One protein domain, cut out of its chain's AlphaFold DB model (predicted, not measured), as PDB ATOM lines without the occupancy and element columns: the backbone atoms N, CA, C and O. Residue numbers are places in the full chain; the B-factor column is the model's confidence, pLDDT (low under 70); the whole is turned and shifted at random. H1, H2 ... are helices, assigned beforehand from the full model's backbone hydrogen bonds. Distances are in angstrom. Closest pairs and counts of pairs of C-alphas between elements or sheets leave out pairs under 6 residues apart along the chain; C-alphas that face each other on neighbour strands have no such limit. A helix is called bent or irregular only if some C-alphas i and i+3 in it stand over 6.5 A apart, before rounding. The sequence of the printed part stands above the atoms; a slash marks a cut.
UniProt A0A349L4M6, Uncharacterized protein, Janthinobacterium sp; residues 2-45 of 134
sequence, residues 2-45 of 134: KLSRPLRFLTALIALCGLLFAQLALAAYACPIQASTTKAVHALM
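Overview. This is residues 2 to 45 of the 134 residues of an uncharacterized protein of Janthinobacterium sp (UniProt A0A349L4M6). Start at Lys 2 and you will see one long helix, H1, which makes most of the length of a thin rod, followed by a short stretch of chain and a small helix, H2, turned aside at the far end. Nothing folds back on H1, and there is no core: residues 2 to 45 stand free. The printed part has 44 residues with two named helices, H1 then H2, and no named strand, and its class is all helix. It is extended, with a radius of gyration of the C-alphas of 18.3 A, and the C-alphas span 57 by 21 by 10 A.

Arrangement. Look first at H1, residues 5 to 30, where every O i to N i+4 pair is within hydrogen-bond range. Then go on to H2, residues 37 to 44, where 2 of 4 such pairs are within range, beside 3 of 5 O i to N i+3 pairs. H1 and H2 are apart, with no C-alpha of the one within 8 A of the other. A short link of 6 residues joins them.

Along the chain. Find C-alpha 5 at (43.078, -41.012, 35.804); from there H1 runs 37.5 A to C-alpha 30 at (7.996, -30.380, 27.817). H2 begins at C-alpha 37, at (-2.390, -33.074, 39.767), and ends 10.6 A away at C-alpha 44, at (-7.702, -42.119, 41.451). Neither helix is bent.

Size, cuts and confidence. The two C-alphas farthest apart are those of Lys 2 and Ala 43, at 57.9 A. The printed part has no cut, and no link in it is long. In the B-factor column you will find a mean pLDDT of 71.8 for the printed part of this model, 85 for H1 and 49 for H2; residues 2 to 3 and 27 to 45 are under 70.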
ATOM      1  N   LYS A   2      49.843 -38.154  29.221       58.00
ATOM      2  CA  LYS A   2      48.909 -39.096  29.865       58.00
ATOM      3  C   LYS A   2      48.025 -38.297  30.828       58.00
ATOM      4  O   LYS A   2      48.485 -37.947  31.907       58.00
ATOM      5  N   LEU A   3      46.789 -37.977  30.426       60.78
ATOM      6  CA  LEU A   3      45.814 -37.385  31.347       60.78
ATOM      7  C   LEU A   3      45.654 -38.321  32.546       60.78
ATOM      8  O   LEU A   3      45.263 -39.481  32.386       60.78
ATOM      9  N   SER A   4      46.004 -37.805  33.723       74.62
ATOM     10  CA  SER A   4      45.924 -38.517  34.992       74.62
ATOM     11  C   SER A   4      44.501 -39.055  35.176       74.62
ATOM     12  O   SER A   4      43.531 -38.331  34.961       74.62
ATOM     13  N   ARG A   5      44.366 -40.336  35.541       78.44
ATOM     14  CA  ARG A   5      43.078 -41.012  35.804       78.44
ATOM     15  C   ARG A   5      42.051 -40.168  36.594       78.44
ATOM     16  O   ARG A   5      40.891 -40.195  36.187       78.44
ATOM     17  N   PRO A   6      42.418 -39.383  37.632       81.56
ATOM     18  CA  PRO A   6      41.478 -38.497  38.329       81.56
ATOM     19  C   PRO A   6      40.845 -37.425  37.437       81.56
ATOM     20  O   PRO A   6      39.669 -37.120  37.598       81.56
ATOM     21  N   LEU A   7      41.581 -36.889  36.460       87.12
ATOM     22  CA  LEU A   7      41.063 -35.852  35.569       87.12
ATOM     23  C   LEU A   7      39.948 -36.403  34.672       87.12
ATOM     24  O   LEU A   7      38.947 -35.734  34.461       87.12
ATOM     25  N   ARG A   8      40.072 -37.659  34.221       84.94
ATOM     26  CA  ARG A   8      39.022 -38.334  33.438       84.94
ATOM     27  C   ARG A   8      37.751 -38.565  34.256       84.94
ATOM     28  O   ARG A   8      36.657 -38.378  33.735       84.94
ATOM     29  N   PHE A   9      37.904 -38.940  35.526       90.88
ATOM     30  CA  PHE A   9      36.779 -39.092  36.451       90.88
ATOM     31  C   PHE A   9      36.069 -37.762  36.706       90.88
ATOM     32  O   PHE A   9      34.844 -37.711  36.652       90.88
ATOM     33  N   LEU A  10      36.828 -36.684  36.915       93.06
ATOM     34  CA  LEU A  10      36.267 -35.349  37.110       93.06
ATOM     35  C   LEU A  10      35.471 -34.889  35.881       93.06
ATOM     36  O   LEU A  10      34.346 -34.413  36.018       93.06
ATOM     37  N   THR A  11      36.014 -35.080  34.675       91.88
ATOM     38  CA  THR A  11      35.313 -34.738  33.430       91.88
ATOM     39  C   THR A  11      34.032 -35.555  33.251       91.88
ATOM     40  O   THR A  11      33.005 -34.993  32.879       91.88
ATOM     41  N   ALA A  12      34.064 -36.857  33.551       92.44
ATOM     42  CA  ALA A  12      32.880 -37.714  33.478       92.44
ATOM     43  C   ALA A  12      31.790 -37.282  34.473       92.44
ATOM     44  O   ALA A  12      30.617 -37.239  34.109       92.44
ATOM     45  N   LEU A  13      32.172 -36.904  35.697       95.44
ATOM     46  CA  LEU A  13      31.245 -36.395  36.710       95.44
ATOM     47  C   LEU A  13      30.570 -35.095  36.249       95.44
ATOM     48  O   LEU A  13      29.351 -34.972  36.331       95.44
ATOM     49  N   ILE A  14      31.348 -34.142  35.726       95.62
ATOM     50  CA  ILE A  14      30.819 -32.867  35.219       95.62
ATOM     51  C   ILE A  14      29.855 -33.109  34.052       95.62
ATOM     52  O   ILE A  14      28.770 -32.528  34.022       95.62
ATOM     53  N   ALA A  15      30.216 -33.996  33.119       94.94
ATOM     54  CA  ALA A  15      29.361 -34.350  31.989       94.94
ATOM     55  C   ALA A  15      28.041 -35.002  32.442       94.94
ATOM     56  O   ALA A  15      26.980 -34.651  31.928       94.94
ATOM     57  N   LEU A  16      28.091 -35.895  33.438       95.81
ATOM     58  CA  LEU A  16      26.904 -36.521  34.023       95.81
ATOM     59  C   LEU A  16      25.979 -35.476  34.669       95.81
ATOM     60  O   LEU A  16      24.781 -35.471  34.393       95.81
ATOM     61  N   CYS A  17      26.531 -34.564  35.473       95.44
ATOM     62  CA  CYS A  17      25.764 -33.470  36.079       95.44
ATOM     63  C   CYS A  17      25.129 -32.555  35.020       95.44
ATOM     64  O   CYS A  17      23.965 -32.178  35.156       95.44
ATOM     65  N   GLY A  18      25.860 -32.228  33.949       94.62
ATOM     66  CA  GLY A  18      25.336 -31.431  32.837       94.62
ATOM     67  C   GLY A  18      24.181 -32.121  32.110       94.62
ATOM     68  O   GLY A  18      23.164 -31.485  31.831       94.62
ATOM     69  N   LEU A  19      24.296 -33.429  31.862       93.94
ATOM     70  CA  LEU A  19      23.240 -34.215  31.227       93.94
ATOM     71  C   LEU A  19      21.978 -34.283  32.100       93.94
ATOM     72  O   LEU A  19      20.878 -34.084  31.590       93.94
ATOM     73  N   LEU A  20      22.129 -34.498  33.410       92.25
ATOM     74  CA  LEU A  20      21.011 -34.505  34.362       92.25
ATOM     75  C   LEU A  20      20.292 -33.149  34.412       92.25
ATOM     76  O   LEU A  20      19.063 -33.099  34.418       92.25
ATOM     77  N   PHE A  21      21.041 -32.042  34.396       89.88
ATOM     78  CA  PHE A  21      20.455 -30.702  34.374       89.88
ATOM     79  C   PHE A  21      19.716 -30.418  33.058       89.88
ATOM     80  O   PHE A  21      18.612 -29.875  33.076       89.88
ATOM     81  N   ALA A  22      20.279 -30.838  31.922       87.06
ATOM     82  CA  ALA A  22      19.621 -30.717  30.623       87.06
ATOM     83  C   ALA A  22      18.317 -31.531  30.561       87.06
ATOM     84  O   ALA A  22      17.314 -31.037  30.051       87.06
ATOM     85  N   GLN A  23      18.306 -32.742  31.127       84.19
ATOM     86  CA  GLN A  23      17.104 -33.577  31.238       84.19
ATOM     87  C   GLN A  23      16.033 -32.931  32.126       84.19
ATOM     88  O   GLN A  23      14.858 -32.931  31.763       84.19
ATOM     89  N   LEU A  24      16.432 -32.337  33.256       76.56
ATOM     90  CA  LEU A  24      15.518 -31.617  34.144       76.56
ATOM     91  C   LEU A  24      14.918 -30.379  33.460       76.56
ATOM     92  O   LEU A  24      13.713 -30.148  33.549       76.56
ATOM     93  N   ALA A  25      15.742 -29.610  32.748       77.31
ATOM     94  CA  ALA A  25      15.287 -28.449  31.992       77.31
ATOM     95  C   ALA A  25      14.299 -28.863  30.893       77.31
ATOM     96  O   ALA A  25      13.215 -28.288  30.800       77.31
ATOM     97  N   LEU A  26      14.615 -29.902  30.112       73.94
ATOM     98  CA  LEU A  26      13.699 -30.421  29.095       73.94
ATOM     99  C   LEU A  26      12.376 -30.898  29.699       73.94
ATOM    100  O   LEU A  26      11.329 -30.639  29.119       73.94
ATOM    101  N   ALA A  27      12.399 -31.547  30.865       69.56
ATOM    102  CA  ALA A  27      11.178 -31.980  31.540       69.56
ATOM    103  C   ALA A  27      10.301 -30.795  31.989       69.56
ATOM    104  O   ALA A  27       9.077 -30.876  31.893       69.56
ATOM    105  N   ALA A  28      10.911 -29.689  32.426       65.44
ATOM    106  CA  ALA A  28      10.194 -28.464  32.781       65.44
ATOM    107  C   ALA A  28       9.613 -27.737  31.554       65.44
ATOM    108  O   ALA A  28       8.549 -27.132  31.649       65.44
ATOM    109  N   TYR A  29      10.285 -27.814  30.401       61.66
ATOM    110  CA  TYR A  29       9.795 -27.225  29.151       61.66
ATOM    111  C   TYR A  29       8.768 -28.109  28.421       61.66
ATOM    112  O   TYR A  29       7.885 -27.579  27.752       61.66
ATOM    113  N   ALA A  30       8.854 -29.437  28.543       63.53
ATOM    114  CA  ALA A  30       7.996 -30.380  27.817       63.53
ATOM    115  C   ALA A  30       6.674 -30.706  28.530       63.53
ATOM    116  O   ALA A  30       5.804 -31.346  27.940       63.53
ATOM    117  N   CYS A  31       6.497 -30.293  29.785       51.56
ATOM    118  CA  CYS A  31       5.263 -30.544  30.512       51.56
ATOM    119  C   CYS A  31       4.892 -29.306  31.331       51.56
ATOM    120  O   CYS A  31       5.658 -28.936  32.222       51.56
ATOM    121  N   PRO A  32       3.726 -28.667  31.108       56.19
ATOM    122  CA  PRO A  32       3.189 -27.766  32.111       56.19
ATOM    123  C   PRO A  32       2.923 -28.622  33.351       56.19
ATOM    124  O   PRO A  32       1.942 -29.367  33.406       56.19
ATOM    125  N   ILE A  33       3.838 -28.568  34.323       56.69
ATOM    126  CA  ILE A  33       3.664 -29.189  35.633       56.69
ATOM    127  C   ILE A  33       2.455 -28.498  36.261       56.69
ATOM    128  O   ILE A  33       2.566 -27.479  36.940       56.69
ATOM    129  N   GLN A  34       1.268 -29.054  36.025       53.62
ATOM    130  CA  GLN A  34       0.105 -28.816  36.859       53.62
ATOM    131  C   GLN A  34       0.421 -29.456  38.209       53.62
ATOM    132  O   GLN A  34       0.048 -30.599  38.480       53.62
ATOM    133  N   ALA A  35       1.150 -28.717  39.047       53.28
ATOM    134  CA  ALA A  35       1.531 -29.088  40.410       53.28
ATOM    135  C   ALA A  35       0.314 -29.372  41.323       53.28
ATOM    136  O   ALA A  35       0.471 -29.812  42.456       53.28
ATOM    137  N   SER A  36      -0.907 -29.167  40.824       49.59
ATOM    138  CA  SER A  36      -2.182 -29.566  41.419       49.59
ATOM    139  C   SER A  36      -2.585 -31.029  41.148       49.59
ATOM    140  O   SER A  36      -3.480 -31.541  41.816       49.59
ATOM    141  N   THR A  37      -1.938 -31.737  40.214       49.62
ATOM    142  CA  THR A  37      -2.390 -33.074  39.767       49.62
ATOM    143  C   THR A  37      -1.828 -34.226  40.604       49.62
ATOM    144  O   THR A  37      -2.332 -35.341  40.536       49.62
ATOM    145  N   THR A  38      -0.824 -33.998  41.452       49.16
ATOM    146  CA  THR A  38      -0.276 -35.052  42.327       49.16
ATOM    147  C   THR A  38      -1.239 -35.465  43.440       49.16
ATOM    148  O   THR A  38      -1.213 -36.619  43.858       49.16
ATOM    149  N   LYS A  39      -2.154 -34.582  43.871       47.00
ATOM    150  CA  LYS A  39      -3.237 -34.955  44.802       47.00
ATOM    151  C   LYS A  39      -4.403 -35.665  44.103       47.00
ATOM    152  O   LYS A  39      -5.015 -36.540  44.702       47.00
ATOM    153  N   ALA A  40      -4.681 -35.332  42.841       48.78
ATOM    154  CA  ALA A  40      -5.758 -35.960  42.075       48.78
ATOM    155  C   ALA A  40      -5.390 -37.374  41.587       48.78
ATOM    156  O   ALA A  40      -6.230 -38.267  41.605       48.78
ATOM    157  N   VAL A  41      -4.127 -37.610  41.213       50.75
ATOM    158  CA  VAL A  41      -3.678 -38.924  40.717       50.75
ATOM    159  C   VAL A  41      -3.604 -39.964  41.840       50.75
ATOM    160  O   VAL A  41      -3.948 -41.120  41.616       50.75
ATOM    161  N   HIS A  42      -3.245 -39.567  43.066       45.34
ATOM    162  CA  HIS A  42      -3.192 -40.505  44.194       45.34
ATOM    163  C   HIS A  42      -4.586 -40.909  44.713       45.34
ATOM    164  O   HIS A  42      -4.733 -41.997  45.260       45.34
ATOM    165  N   ALA A  43      -5.613 -40.071  44.517       49.22
ATOM    166  CA  ALA A  43      -7.001 -40.406  44.855       49.22
ATOM    167  C   ALA A  43      -7.677 -41.308  43.800       49.22
ATOM    168  O   ALA A  43      -8.608 -42.037  44.122       49.22
ATOM    169  N   LEU A  44      -7.192 -41.289  42.553       49.25
ATOM    170  CA  LEU A  44      -7.702 -42.119  41.451       49.25
ATOM    171  C   LEU A  44      -7.094 -43.531  41.405       49.25
ATOM    172  O   LEU A  44      -7.648 -44.408  40.751       49.25
ATOM    173  N   MET A  45      -5.970 -43.770  42.090       47.69
ATOM    174  CA  MET A  45      -5.302 -45.082  42.106       47.69
ATOM    175  C   MET A  45      -5.816 -46.039  43.190       47.69
ATOM    176  O   MET A  45      -5.510 -47.227  43.132       47.69
TER     177      MET A  45